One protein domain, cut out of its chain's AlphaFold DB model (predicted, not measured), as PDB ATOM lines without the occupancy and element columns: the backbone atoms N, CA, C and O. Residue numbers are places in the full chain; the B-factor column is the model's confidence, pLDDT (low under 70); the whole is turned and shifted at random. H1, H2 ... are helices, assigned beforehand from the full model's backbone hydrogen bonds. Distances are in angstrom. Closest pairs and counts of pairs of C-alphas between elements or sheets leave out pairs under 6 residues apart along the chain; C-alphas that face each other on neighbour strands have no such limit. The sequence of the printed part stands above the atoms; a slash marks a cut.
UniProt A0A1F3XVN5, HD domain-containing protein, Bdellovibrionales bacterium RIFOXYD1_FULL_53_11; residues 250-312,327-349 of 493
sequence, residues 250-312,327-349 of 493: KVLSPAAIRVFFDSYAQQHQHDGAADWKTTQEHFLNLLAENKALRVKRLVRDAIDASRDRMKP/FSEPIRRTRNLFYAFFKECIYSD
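What this domain is: This is residues 250 to 312 and 327 to 349 of the 493 residues of the protein "HD domain-containing protein" of Bdellovibrionales bacterium RIFOXYD1_FULL_53_11 (UniProt A0A1F3XVN5). Three helices, H1, H2 and H3, make a loose zigzag row, and the longest helix, H4, crosses one side of that row, passing H3 near its own first residues, then H2, then H1. H2 and H3 open as a V from a tight link, and residues 307 to 312 stick out as a tail after H3. The printed part has 86 residues with four named helices in the order H1, H2, H3, H4 and no named strand; the class is all helix. The whole is only just compact, close to loose, with a radius of gyration of the C-alphas of 14.3 A and spans of 46 by 33 by 21 A.

How they stand to each other: H4, residues 329 to 348, is the longest helix, and with its residues 330 to 338 alone it touches residues 279 to 283 of H2, which is residues 276 to 288. Their closest C-alphas are those of Phe 283 and Thr 334, 5.6 A apart. H2 and H4 run the same way at a steep tilt of 67 degrees, only just short of about perpendicular. H1, residues 254 to 267, and H4 are close but not clearly touching, the closest C-alphas being those of Phe 260 and Phe 341 at 7.0 A. H1 and H2 are also close but not clearly touching, with the C-alphas of Ala 265 and Trp 276 the closest at 7.1 A. They run opposite ways at a shallow tilt of 34 degrees, only just short of steep. H3, residues 291 to 306, is close to H2 but not clearly touching: their closest C-alphas, of Leu 286 and Arg 294, are 6.1 A apart, and they run opposite ways at a steep tilt of 45 degrees. H3 and H4 are close but not clearly touching, with the C-alphas of Asp 301 and Ile 331 the closest at 7.8 A. H1 and H3 are apart. In H1, H2, H3 and H4 every backbone O i to N i+4 pair is within hydrogen-bond range.

Where its parts are: H4 measures 28.8 A from C-alpha 329 at (3.751, -13.681, 32.248) to C-alpha 348 at (0.912, -25.781, 58.278). H3 measures 22.4 A, H1 20.0 A and H2 18.1 A from first to last C-alpha. H1 begins with C-alpha 254 at (-7.034, -32.082, 45.397).

The domain as a whole: The two C-alphas farthest apart are those of Ala 255 and Pro 312, at 47.7 A. Residues 313 to 326 are not printed; across this cut, in the link from H3 to H4, C-alphas 312 and 327 are 19.3 A apart. The link from H1 to H2 is short, that from H2 to H3 is tight. The mean pLDDT of the printed part is 83.6, and residues 269 to 274 and 311 to 312 are under 70.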
ATOM      1  N   LYS A 250      -0.767 -32.849  52.073       83.06
ATOM      2  CA  LYS A 250      -1.409 -31.619  51.603       83.06
ATOM      3  C   LYS A 250      -0.965 -31.214  50.194       83.06
ATOM      4  O   LYS A 250      -1.794 -30.720  49.436       83.06
ATOM      5  N   VAL A 251       0.292 -31.482  49.826       82.12
ATOM      6  CA  VAL A 251       0.855 -31.145  48.504       82.12
ATOM      7  C   VAL A 251       0.140 -31.877  47.369       82.12
ATOM      8  O   VAL A 251       0.035 -31.342  46.268       82.12
ATOM      9  N   LEU A 252      -0.382 -33.078  47.631       81.25
ATOM     10  CA  LEU A 252      -1.054 -33.916  46.637       81.25
ATOM     11  C   LEU A 252      -2.577 -33.951  46.798       81.25
ATOM     12  O   LEU A 252      -3.253 -34.595  46.001       81.25
ATOM     13  N   SER A 253      -3.134 -33.280  47.809       86.31
ATOM     14  CA  SER A 253      -4.567 -33.322  48.102       86.31
ATOM     15  C   SER A 253      -5.351 -32.396  47.164       86.31
ATOM     16  O   SER A 253      -5.239 -31.172  47.292       86.31
ATOM     17  N   PRO A 254      -6.222 -32.923  46.277       85.12
ATOM     18  CA  PRO A 254      -7.034 -32.082  45.397       85.12
ATOM     19  C   PRO A 254      -7.950 -31.139  46.182       85.12
ATOM     20  O   PRO A 254      -8.178 -30.003  45.774       85.12
ATOM     21  N   ALA A 255      -8.446 -31.594  47.338       84.81
ATOM     22  CA  ALA A 255      -9.265 -30.782  48.227       84.81
ATOM     23  C   ALA A 255      -8.460 -29.625  48.837       84.81
ATOM     24  O   ALA A 255      -8.935 -28.492  48.825       84.81
ATOM     25  N   ALA A 256      -7.239 -29.882  49.319       84.94
ATOM     26  CA  ALA A 256      -6.390 -28.831  49.878       84.94
ATOM     27  C   ALA A 256      -5.967 -27.812  48.816       84.94
ATOM     28  O   ALA A 256      -6.029 -26.612  49.065       84.94
ATOM     29  N   ILE A 257      -5.604 -28.287  47.622       86.00
ATOM     30  CA  ILE A 257      -5.282 -27.434  46.476       86.00
ATOM     31  C   ILE A 257      -6.486 -26.550  46.123       86.00
ATOM     32  O   ILE A 257      -6.333 -25.344  45.961       86.00
ATOM     33  N   ARG A 258      -7.698 -27.120  46.058       84.19
ATOM     34  CA  ARG A 258      -8.926 -26.359  45.785       84.19
ATOM     35  C   ARG A 258      -9.187 -25.284  46.840       84.19
ATOM     36  O   ARG A 258      -9.419 -24.139  46.478       84.19
ATOM     37  N   VAL A 259      -9.108 -25.637  48.123       86.06
ATOM     38  CA  VAL A 259      -9.307 -24.689  49.234       86.06
ATOM     39  C   VAL A 259      -8.275 -23.558  49.201       86.06
ATOM     40  O   VAL A 259      -8.637 -22.395  49.395       86.06
ATOM     41  N   PHE A 260      -7.008 -23.882  48.925       87.75
ATOM     42  CA  PHE A 260      -5.956 -22.888  48.732       87.75
ATOM     43  C   PHE A 260      -6.296 -21.928  47.588       87.75
ATOM     44  O   PHE A 260      -6.258 -20.717  47.783       87.75
ATOM     45  N   PHE A 261      -6.668 -22.453  46.417       83.94
ATOM     46  CA  PHE A 261      -7.006 -21.630  45.255       83.94
ATOM     47  C   PHE A 261      -8.189 -20.706  45.508       83.94
ATOM     48  O   PHE A 261      -8.092 -19.522  45.194       83.94
ATOM     49  N   ASP A 262      -9.268 -21.221  46.104       82.88
ATOM     50  CA  ASP A 262     -10.456 -20.429  46.430       82.88
ATOM     51  C   ASP A 262     -10.081 -19.258  47.364       82.88
ATOM     52  O   ASP A 262     -10.482 -18.113  47.137       82.88
ATOM     53  N   SER A 263      -9.235 -19.527  48.366       85.25
ATOM     54  CA  SER A 263      -8.771 -18.528  49.340       85.25
ATOM     55  C   SER A 263      -7.809 -17.508  48.719       85.25
ATOM     56  O   SER A 263      -7.945 -16.303  48.937       85.25
ATOM     57  N   TYR A 264      -6.845 -17.973  47.920       83.75
ATOM     58  CA  TYR A 264      -5.859 -17.124  47.253       83.75
ATOM     59  C   TYR A 264      -6.528 -16.196  46.234       83.75
ATOM     60  O   TYR A 264      -6.277 -14.990  46.240       83.75
ATOM     61  N   ALA A 265      -7.433 -16.738  45.410       79.69
ATOM     62  CA  ALA A 265      -8.197 -15.967  44.438       79.69
ATOM     63  C   ALA A 265      -9.054 -14.896  45.121       79.69
ATOM     64  O   ALA A 265      -9.106 -13.778  44.621       79.69
ATOM     65  N   GLN A 266      -9.669 -15.198  46.274       81.31
ATOM     66  CA  GLN A 266     -10.427 -14.217  47.059       81.31
ATOM     67  C   GLN A 266      -9.554 -13.056  47.559       81.31
ATOM     68  O   GLN A 266      -9.973 -11.902  47.504       81.31
ATOM     69  N   GLN A 267      -8.338 -13.345  48.021       81.75
ATOM     70  CA  GLN A 267      -7.406 -12.324  48.513       81.75
ATOM     71  C   GLN A 267      -6.856 -11.420  47.396       81.75
ATOM     72  O   GLN A 267      -6.501 -10.278  47.669       81.75
ATOM     73  N   HIS A 268      -6.821 -11.910  46.151       77.69
ATOM     74  CA  HIS A 268      -6.211 -11.235  44.998       77.69
ATOM     75  C   HIS A 268      -7.258 -10.804  43.946       77.69
ATOM     76  O   HIS A 268      -6.929 -10.555  42.787       77.69
ATOM     77  N   GLN A 269      -8.541 -10.679  44.330       66.69
ATOM     78  CA  GLN A 269      -9.635 -10.271  43.421       66.69
ATOM     79  C   GLN A 269      -9.431  -8.880  42.800       66.69
ATOM     80  O   GLN A 269     -10.030  -8.574  41.769       66.69
ATOM     81  N   HIS A 270      -8.602  -8.036  43.418       64.12
ATOM     82  CA  HIS A 270      -8.341  -6.666  42.981       64.12
ATOM     83  C   HIS A 270      -7.139  -6.523  42.032       64.12
ATOM     84  O   HIS A 270      -6.949  -5.437  41.486       64.12
ATOM     85  N   ASP A 271      -6.387  -7.593  41.752       64.75
ATOM     86  CA  ASP A 271      -5.141  -7.556  40.959       64.75
ATOM     87  C   ASP A 271      -5.367  -7.444  39.432       64.75
ATOM     88  O   ASP A 271      -4.517  -7.795  38.610       64.75
ATOM     89  N   GLY A 272      -6.526  -6.917  39.026       55.88
ATOM     90  CA  GLY A 272      -6.982  -6.872  37.638       55.88
ATOM     91  C   GLY A 272      -7.501  -8.229  37.159       55.88
ATOM     92  O   GLY A 272      -7.401  -9.233  37.854       55.88
ATOM     93  N   ALA A 273      -8.100  -8.259  35.965       49.44
ATOM     94  CA  ALA A 273      -8.745  -9.426  35.352       49.44
ATOM     95  C   ALA A 273      -7.754 -10.554  34.977       49.44
ATOM     96  O   ALA A 273      -7.635 -10.944  33.815       49.44
ATOM     97  N   ALA A 274      -6.990 -11.059  35.943       58.56
ATOM     98  CA  ALA A 274      -6.207 -12.262  35.787       58.56
ATOM     99  C   ALA A 274      -7.171 -13.429  35.567       58.56
ATOM    100  O   ALA A 274      -8.095 -13.659  36.347       58.56
ATOM    101  N   ASP A 275      -6.955 -14.167  34.479       72.19
ATOM    102  CA  ASP A 275      -7.640 -15.427  34.246       72.19
ATOM    103  C   ASP A 275      -7.120 -16.464  35.254       72.19
ATOM    104  O   ASP A 275      -6.172 -17.220  35.008       72.19
ATOM    105  N   TRP A 276      -7.705 -16.427  36.452       74.50
ATOM    106  CA  TRP A 276      -7.375 -17.321  37.554       74.50
ATOM    107  C   TRP A 276      -7.641 -18.776  37.196       74.50
ATOM    108  O   TRP A 276      -6.895 -19.644  37.637       74.50
ATOM    109  N   LYS A 277      -8.625 -19.034  36.327       77.19
ATOM    110  CA  LYS A 277      -8.916 -20.374  35.824       77.19
ATOM    111  C   LYS A 277      -7.749 -20.899  34.988       77.19
ATOM    112  O   LYS A 277      -7.218 -21.960  35.300       77.19
ATOM    113  N   THR A 278      -7.274 -20.127  34.009       79.44
ATOM    114  CA  THR A 278      -6.090 -20.504  33.215       79.44
ATOM    115  C   THR A 278      -4.840 -20.645  34.089       79.44
ATOM    116  O   THR A 278      -4.046 -21.571  33.916       79.44
ATOM    117  N   THR A 279      -4.661 -19.763  35.075       80.75
ATOM    118  CA  THR A 279      -3.493 -19.814  35.969       80.75
ATOM    119  C   THR A 279      -3.521 -21.053  36.878       80.75
ATOM    120  O   THR A 279      -2.487 -21.698  37.080       80.75
ATOM    121  N   GLN A 280      -4.702 -21.428  37.374       81.62
ATOM    122  CA  GLN A 280      -4.942 -22.653  38.135       81.62
ATOM    123  C   GLN A 280      -4.715 -23.904  37.276       81.62
ATOM    124  O   GLN A 280      -4.036 -24.830  37.713       81.62
ATOM    125  N   GLU A 281      -5.224 -23.931  36.043       83.31
ATOM    126  CA  GLU A 281      -4.991 -25.034  35.104       83.31
ATOM    127  C   GLU A 281      -3.494 -25.203  34.806       83.31
ATOM    128  O   GLU A 281      -2.971 -26.317  34.837       83.31
ATOM    129  N   HIS A 282      -2.759 -24.108  34.587       83.50
ATOM    130  CA  HIS A 282      -1.305 -24.146  34.420       83.50
ATOM    131  C   HIS A 282      -0.578 -24.695  35.648       83.50
ATOM    132  O   HIS A 282       0.323 -25.522  35.494       83.50
ATOM    133  N   PHE A 283      -0.969 -24.269  36.851       86.12
ATOM    134  CA  PHE A 283      -0.413 -24.794  38.094       86.12
ATOM    135  C   PHE A 283      -0.637 -26.302  38.216       86.12
ATOM    136  O   PHE A 283       0.315 -27.041  38.452       86.12
ATOM    137  N   LEU A 284      -1.872 -26.767  38.010       86.62
ATOM    138  CA  LEU A 284      -2.224 -28.184  38.121       86.62
ATOM    139  C   LEU A 284      -1.465 -29.028  37.096       86.62
ATOM    140  O   LEU A 284      -0.943 -30.088  37.438       86.62
ATOM    141  N   ASN A 285      -1.347 -28.532  35.863       86.88
ATOM    142  CA  ASN A 285      -0.577 -29.191  34.814       86.88
ATOM    143  C   ASN A 285       0.905 -29.303  35.189       86.88
ATOM    144  O   ASN A 285       1.470 -30.389  35.106       86.88
ATOM    145  N   LEU A 286       1.528 -28.214  35.656       85.12
ATOM    146  CA  LEU A 286       2.919 -28.261  36.110       85.12
ATOM    147  C   LEU A 286       3.082 -29.208  37.302       85.12
ATOM    148  O   LEU A 286       4.016 -30.000  37.311       85.12
ATOM    149  N   LEU A 287       2.179 -29.185  38.284       83.94
ATOM    150  CA  LEU A 287       2.254 -30.067  39.450       83.94
ATOM    151  C   LEU A 287       2.171 -31.550  39.047       83.94
ATOM    152  O   LEU A 287       2.949 -32.356  39.554       83.94
ATOM    153  N   ALA A 288       1.293 -31.893  38.100       84.69
ATOM    154  CA  ALA A 288       1.109 -33.256  37.599       84.69
ATOM    155  C   ALA A 288       2.233 -33.739  36.658       84.69
ATOM    156  O   ALA A 288       2.436 -34.945  36.505       84.69
ATOM    157  N   GLU A 289       2.965 -32.827  36.012       86.44
ATOM    158  CA  GLU A 289       4.101 -33.170  35.156       86.44
ATOM    159  C   GLU A 289       5.240 -33.810  35.964       86.44
ATOM    160  O   GLU A 289       5.571 -33.382  37.070       86.44
ATOM    161  N   ASN A 290       5.913 -34.811  35.387       87.94
ATOM    162  CA  ASN A 290       7.147 -35.321  35.985       87.94
ATOM    163  C   ASN A 290       8.265 -34.263  35.936       87.94
ATOM    164  O   ASN A 290       8.301 -33.413  35.039       87.94
ATOM    165  N   LYS A 291       9.219 -34.366  36.869       86.75
ATOM    166  CA  LYS A 291      10.342 -33.427  37.052       86.75
ATOM    167  C   LYS A 291      11.058 -33.069  35.744       86.75
ATOM    168  O   LYS A 291      11.264 -31.893  35.459       86.75
ATOM    169  N   ALA A 292      11.409 -34.053  34.915       89.44
ATOM    170  CA  ALA A 292      12.165 -33.801  33.687       89.44
ATOM    171  C   ALA A 292      11.368 -32.973  32.661       89.44
ATOM    172  O   ALA A 292      11.922 -32.069  32.026       89.44
ATOM    173  N   LEU A 293      10.069 -33.254  32.506       91.38
ATOM    174  CA  LEU A 293       9.190 -32.478  31.630       91.38
ATOM    175  C   LEU A 293       8.958 -31.066  32.170       91.38
ATOM    176  O   LEU A 293       9.063 -30.113  31.395       91.38
ATOM    177  N   ARG A 294       8.753 -30.930  33.485       91.50
ATOM    178  CA  ARG A 294       8.555 -29.635  34.141       91.50
ATOM    179  C   ARG A 294       9.778 -28.732  33.980       91.50
ATOM    180  O   ARG A 294       9.644 -27.615  33.488       91.50
ATOM    181  N   VAL A 295      10.984 -29.228  34.285       92.81
ATOM    182  CA  VAL A 295      12.249 -28.497  34.051       92.81
ATOM    183  C   VAL A 295      12.365 -28.083  32.584       92.81
ATOM    184  O   VAL A 295      12.608 -26.915  32.286       92.81
ATOM    185  N   LYS A 296      12.145 -29.013  31.644       93.94
ATOM    186  CA  LYS A 296      12.214 -28.725  30.203       93.94
ATOM    187  C   LYS A 296      11.241 -27.618  29.791       93.94
ATOM    188  O   LYS A 296      11.611 -26.765  28.983       93.94
ATOM    189  N   ARG A 297      10.011 -27.641  30.311       93.44
ATOM    190  CA  ARG A 297       8.973 -26.645  30.028       93.44
ATOM    191  C   ARG A 297       9.360 -25.274  30.573       93.44
ATOM    192  O   ARG A 297       9.331 -24.316  29.809       93.44
ATOM    193  N   LEU A 298       9.783 -25.197  31.835       94.44
ATOM    194  CA  LEU A 298      10.203 -23.949  32.482       94.44
ATOM    195  C   LEU A 298      11.432 -23.332  31.797       94.44
ATOM    196  O   LEU A 298      11.439 -22.142  31.494       94.44
ATOM    197  N   VAL A 299      12.443 -24.144  31.470       95.38
ATOM    198  CA  VAL A 299      13.638 -23.689  30.741       95.38
ATOM    199  C   VAL A 299      13.273 -23.161  29.354       95.38
ATOM    200  O   VAL A 299      13.764 -22.110  28.947       95.38
ATOM    201  N   ARG A 300      12.414 -23.873  28.612       95.44
ATOM    202  CA  ARG A 300      11.967 -23.427  27.286       95.44
ATOM    203  C   ARG A 300      11.204 -22.110  27.371       95.44
ATOM    204  O   ARG A 300      11.519 -21.201  26.612       95.44
ATOM    205  N   ASP A 301      10.245 -22.019  28.289       95.00
ATOM    206  CA  ASP A 301       9.452 -20.809  28.498       95.00
ATOM    207  C   ASP A 301      10.345 -19.600  28.780       95.00
ATOM    208  O   ASP A 301      10.244 -18.593  28.084       95.00
ATOM    209  N   ALA A 302      11.285 -19.730  29.716       93.19
ATOM    210  CA  ALA A 302      12.201 -18.646  30.036       93.19
ATOM    211  C   ALA A 302      13.074 -18.226  28.845       93.19
ATOM    212  O   ALA A 302      13.297 -17.030  28.627       93.19
ATOM    213  N   ILE A 303      13.559 -19.193  28.054       91.88
ATOM    214  CA  ILE A 303      14.358 -18.906  26.857       91.88
ATOM    215  C   ILE A 303      13.529 -18.136  25.829       91.88
ATOM    216  O   ILE A 303      13.975 -17.109  25.316       91.88
ATOM    217  N   ASP A 304      12.330 -18.627  25.523       93.44
ATOM    218  CA  ASP A 304      11.489 -18.053  24.478       93.44
ATOM    219  C   ASP A 304      10.935 -16.688  24.899       93.44
ATOM    220  O   ASP A 304      11.015 -15.737  24.121       93.44
ATOM    221  N   ALA A 305      10.502 -16.541  26.155       91.31
ATOM    222  CA  ALA A 305      10.034 -15.275  26.708       91.31
ATOM    223  C   ALA A 305      11.131 -14.203  26.737       91.31
ATOM    224  O   ALA A 305      10.827 -13.019  26.592       91.31
ATOM    225  N   SER A 306      12.396 -14.595  26.916       89.31
ATOM    226  CA  SER A 306      13.526 -13.664  27.038       89.31
ATOM    227  C   SER A 306      14.240 -13.384  25.715       89.31
ATOM    228  O   SER A 306      15.053 -12.462  25.644       89.31
ATOM    229  N   ARG A 307      13.926 -14.122  24.641       85.06
ATOM    230  CA  ARG A 307      14.620 -14.038  23.345       85.06
ATOM    231  C   ARG A 307      14.647 -12.627  22.763       85.06
ATOM    232  O   ARG A 307      15.700 -12.177  22.318       85.06
ATOM    233  N   ASP A 308      13.514 -11.931  22.780       78.44
ATOM    234  CA  ASP A 308      13.428 -10.576  22.227       78.44
ATOM    235  C   ASP A 308      14.159  -9.546  23.092       78.44
ATOM    236  O   ASP A 308      14.814  -8.655  22.554       78.44
ATOM    237  N   ARG A 309      14.132  -9.717  24.420       78.31
ATOM    238  CA  ARG A 309      14.833  -8.842  25.375       78.31
ATOM    239  C   ARG A 309      16.355  -9.032  25.347       78.31
ATOM    240  O   ARG A 309      17.087  -8.109  25.682       78.31
ATOM    241  N   MET A 310      16.825 -10.201  24.910       75.75
ATOM    242  CA  MET A 310      18.248 -10.553  24.796       75.75
ATOM    243  C   MET A 310      18.904 -10.121  23.475       75.75
ATOM    244  O   MET A 310      20.110 -10.307  23.295       75.75
ATOM    245  N   LYS A 311      18.150  -9.543  22.532       68.12
ATOM    246  CA  LYS A 311      18.720  -8.970  21.303       68.12
ATOM    247  C   LYS A 311      19.633  -7.780  21.659       68.12
ATOM    248  O   LYS A 311      19.224  -6.948  22.466       68.12
ATOM    249  N   PRO A 312      20.819  -7.619  21.034       60.50
ATOM    250  CA  PRO A 312      21.768  -6.548  21.376       60.50
ATOM    251  C   PRO A 312      21.187  -5.128  21.337       60.50
ATOM    252  O   PRO A 312      21.613  -4.271  22.100       60.50
ATOM    253  N   PHE A 327      10.672 -15.626  33.134       90.38
ATOM    254  CA  PHE A 327       9.571 -16.402  32.574       90.38
ATOM    255  C   PHE A 327       8.579 -15.537  31.782       90.38
ATOM    256  O   PHE A 327       8.525 -14.308  31.916       90.38
ATOM    257  N   SER A 328       7.742 -16.191  30.977       90.81
ATOM    258  CA  SER A 328       6.545 -15.564  30.423       90.81
ATOM    259  C   SER A 328       5.575 -15.162  31.538       90.81
ATOM    260  O   SER A 328       5.556 -15.744  32.623       90.81
ATOM    261  N   GLU A 329       4.729 -14.166  31.270       87.19
ATOM    262  CA  GLU A 329       3.751 -13.681  32.248       87.19
ATOM    263  C   GLU A 329       2.867 -14.799  32.847       87.19
ATOM    264  O   GLU A 329       2.741 -14.842  34.073       87.19
ATOM    265  N   PRO A 330       2.321 -15.755  32.062       86.88
ATOM    266  CA  PRO A 330       1.576 -16.881  32.624       86.88
ATOM    267  C   PRO A 330       2.389 -17.724  33.614       86.88
ATOM    268  O   PRO A 330       1.887 -18.057  34.685       86.88
ATOM    269  N   ILE A 331       3.646 -18.047  33.293       88.31
ATOM    270  CA  ILE A 331       4.493 -18.863  34.170       88.31
ATOM    271  C   ILE A 331       4.912 -18.084  35.421       88.31
ATOM    272  O   ILE A 331       4.942 -18.674  36.498       88.31
ATOM    273  N   ARG A 332       5.135 -16.763  35.345       87.00
ATOM    274  CA  ARG A 332       5.402 -15.936  36.542       87.00
ATOM    275  C   ARG A 332       4.244 -15.952  37.531       87.00
ATOM    276  O   ARG A 332       4.473 -16.091  38.731       87.00
ATOM    277  N   ARG A 333       3.005 -15.853  37.042       83.69
ATOM    278  CA  ARG A 333       1.808 -15.963  37.894       83.69
ATOM    279  C   ARG A 333       1.724 -17.337  38.545       83.69
ATOM    280  O   ARG A 333       1.526 -17.435  39.754       83.69
ATOM    281  N   THR A 334       1.948 -18.395  37.767       84.88
ATOM    282  CA  THR A 334       1.954 -19.764  38.287       84.88
ATOM    283  C   THR A 334       3.079 -20.008  39.301       84.88
ATOM    284  O   THR A 334       2.834 -20.644  40.322       84.88
ATOM    285  N   ARG A 335       4.284 -19.462  39.091       86.94
ATOM    286  CA  ARG A 335       5.385 -19.494  40.072       86.94
ATOM    287  C   ARG A 335       4.963 -18.861  41.397       86.94
ATOM    288  O   ARG A 335       5.170 -19.462  42.446       86.94
ATOM    289  N   ASN A 336       4.363 -17.671  41.360       84.00
ATOM    290  CA  ASN A 336       3.934 -16.977  42.579       84.00
ATOM    291  C   ASN A 336       2.898 -17.805  43.367       84.00
ATOM    292  O   ASN A 336       2.963 -17.870  44.594       84.00
ATOM    293  N   LEU A 337       1.995 -18.497  42.662       85.25
ATOM    294  CA  LEU A 337       1.051 -19.442  43.268       85.25
ATOM    295  C   LEU A 337       1.749 -20.652  43.888       85.25
ATOM    296  O   LEU A 337       1.408 -21.026  45.005       85.25
ATOM    297  N   PHE A 338       2.742 -21.237  43.211       86.56
ATOM    298  CA  PHE A 338       3.560 -22.312  43.782       86.56
ATOM    299  C   PHE A 338       4.246 -21.887  45.078       86.56
ATOM    300  O   PHE A 338       4.167 -22.612  46.066       86.56
ATOM    301  N   TYR A 339       4.843 -20.695  45.108       85.19
ATOM    302  CA  TYR A 339       5.485 -20.166  46.313       85.19
ATOM    303  C   TYR A 339       4.488 -20.013  47.459       85.19
ATOM    304  O   TYR A 339       4.753 -20.466  48.572       85.19
ATOM    305  N   ALA A 340       3.319 -19.427  47.197       86.69
ATOM    306  CA  ALA A 340       2.281 -19.269  48.209       86.69
ATOM    307  C   ALA A 340       1.734 -20.623  48.703       86.69
ATOM    308  O   ALA A 340       1.595 -20.823  49.911       86.69
ATOM    309  N   PHE A 341       1.497 -21.575  47.798       87.88
ATOM    310  CA  PHE A 341       0.983 -22.900  48.144       87.88
ATOM    311  C   PHE A 341       1.984 -23.723  48.961       87.88
ATOM    312  O   PHE A 341       1.615 -24.330  49.969       87.88
ATOM    313  N   PHE A 342       3.260 -23.740  48.566       86.06
ATOM    314  CA  PHE A 342       4.285 -24.482  49.303       86.06
ATOM    315  C   PHE A 342       4.555 -23.859  50.648       86.06
ATOM    316  O   PHE A 342       4.651 -24.587  51.632       86.06
ATOM    317  N   LYS A 343       4.586 -22.525  50.712       86.06
ATOM    318  CA  LYS A 343       4.626 -21.807  51.978       86.06
ATOM    319  C   LYS A 343       3.505 -22.307  52.890       86.06
ATOM    320  O   LYS A 343       3.774 -22.745  54.004       86.06
ATOM    321  N   GLU A 344       2.266 -22.350  52.410       87.50
ATOM    322  CA  GLU A 344       1.163 -22.878  53.211       87.50
ATOM    323  C   GLU A 344       1.384 -24.337  53.640       87.50
ATOM    324  O   GLU A 344       1.176 -24.665  54.809       87.50
ATOM    325  N   CYS A 345       1.835 -25.219  52.745       87.19
ATOM    326  CA  CYS A 345       2.104 -26.623  53.072       87.19
ATOM    327  C   CYS A 345       3.187 -26.780  54.150       87.19
ATOM    328  O   CYS A 345       2.994 -27.523  55.108       87.19
ATOM    329  N   ILE A 346       4.287 -26.041  54.027       86.38
ATOM    330  CA  ILE A 346       5.427 -26.058  54.951       86.38
ATOM    331  C   ILE A 346       5.017 -25.517  56.323       86.38
ATOM    332  O   ILE A 346       5.239 -26.170  57.339       86.38
ATOM    333  N   TYR A 347       4.399 -24.332  56.364       81.88
ATOM    334  CA  TYR A 347       4.070 -23.658  57.624       81.88
ATOM    335  C   TYR A 347       2.869 -24.280  58.350       81.88
ATOM    336  O   TYR A 347       2.724 -24.072  59.557       81.88
ATOM    337  N   SER A 348       2.019 -25.041  57.651       86.69
ATOM    338  CA  SER A 348       0.912 -25.781  58.278       86.69
ATOM    339  C   SER A 348       1.294 -27.180  58.772       86.69
ATOM    340  O   SER A 348       0.571 -27.730  59.603       86.69
ATOM    341  N   ASP A 349       2.426 -27.752  58.342       91.69
ATOM    342  CA  ASP A 349       2.888 -29.049  58.846       91.69
ATOM    343  C   ASP A 349       3.560 -28.905  60.222       91.69
ATOM    344  O   ASP A 349       4.625 -28.303  60.384       91.69
TER     345      ASP A 349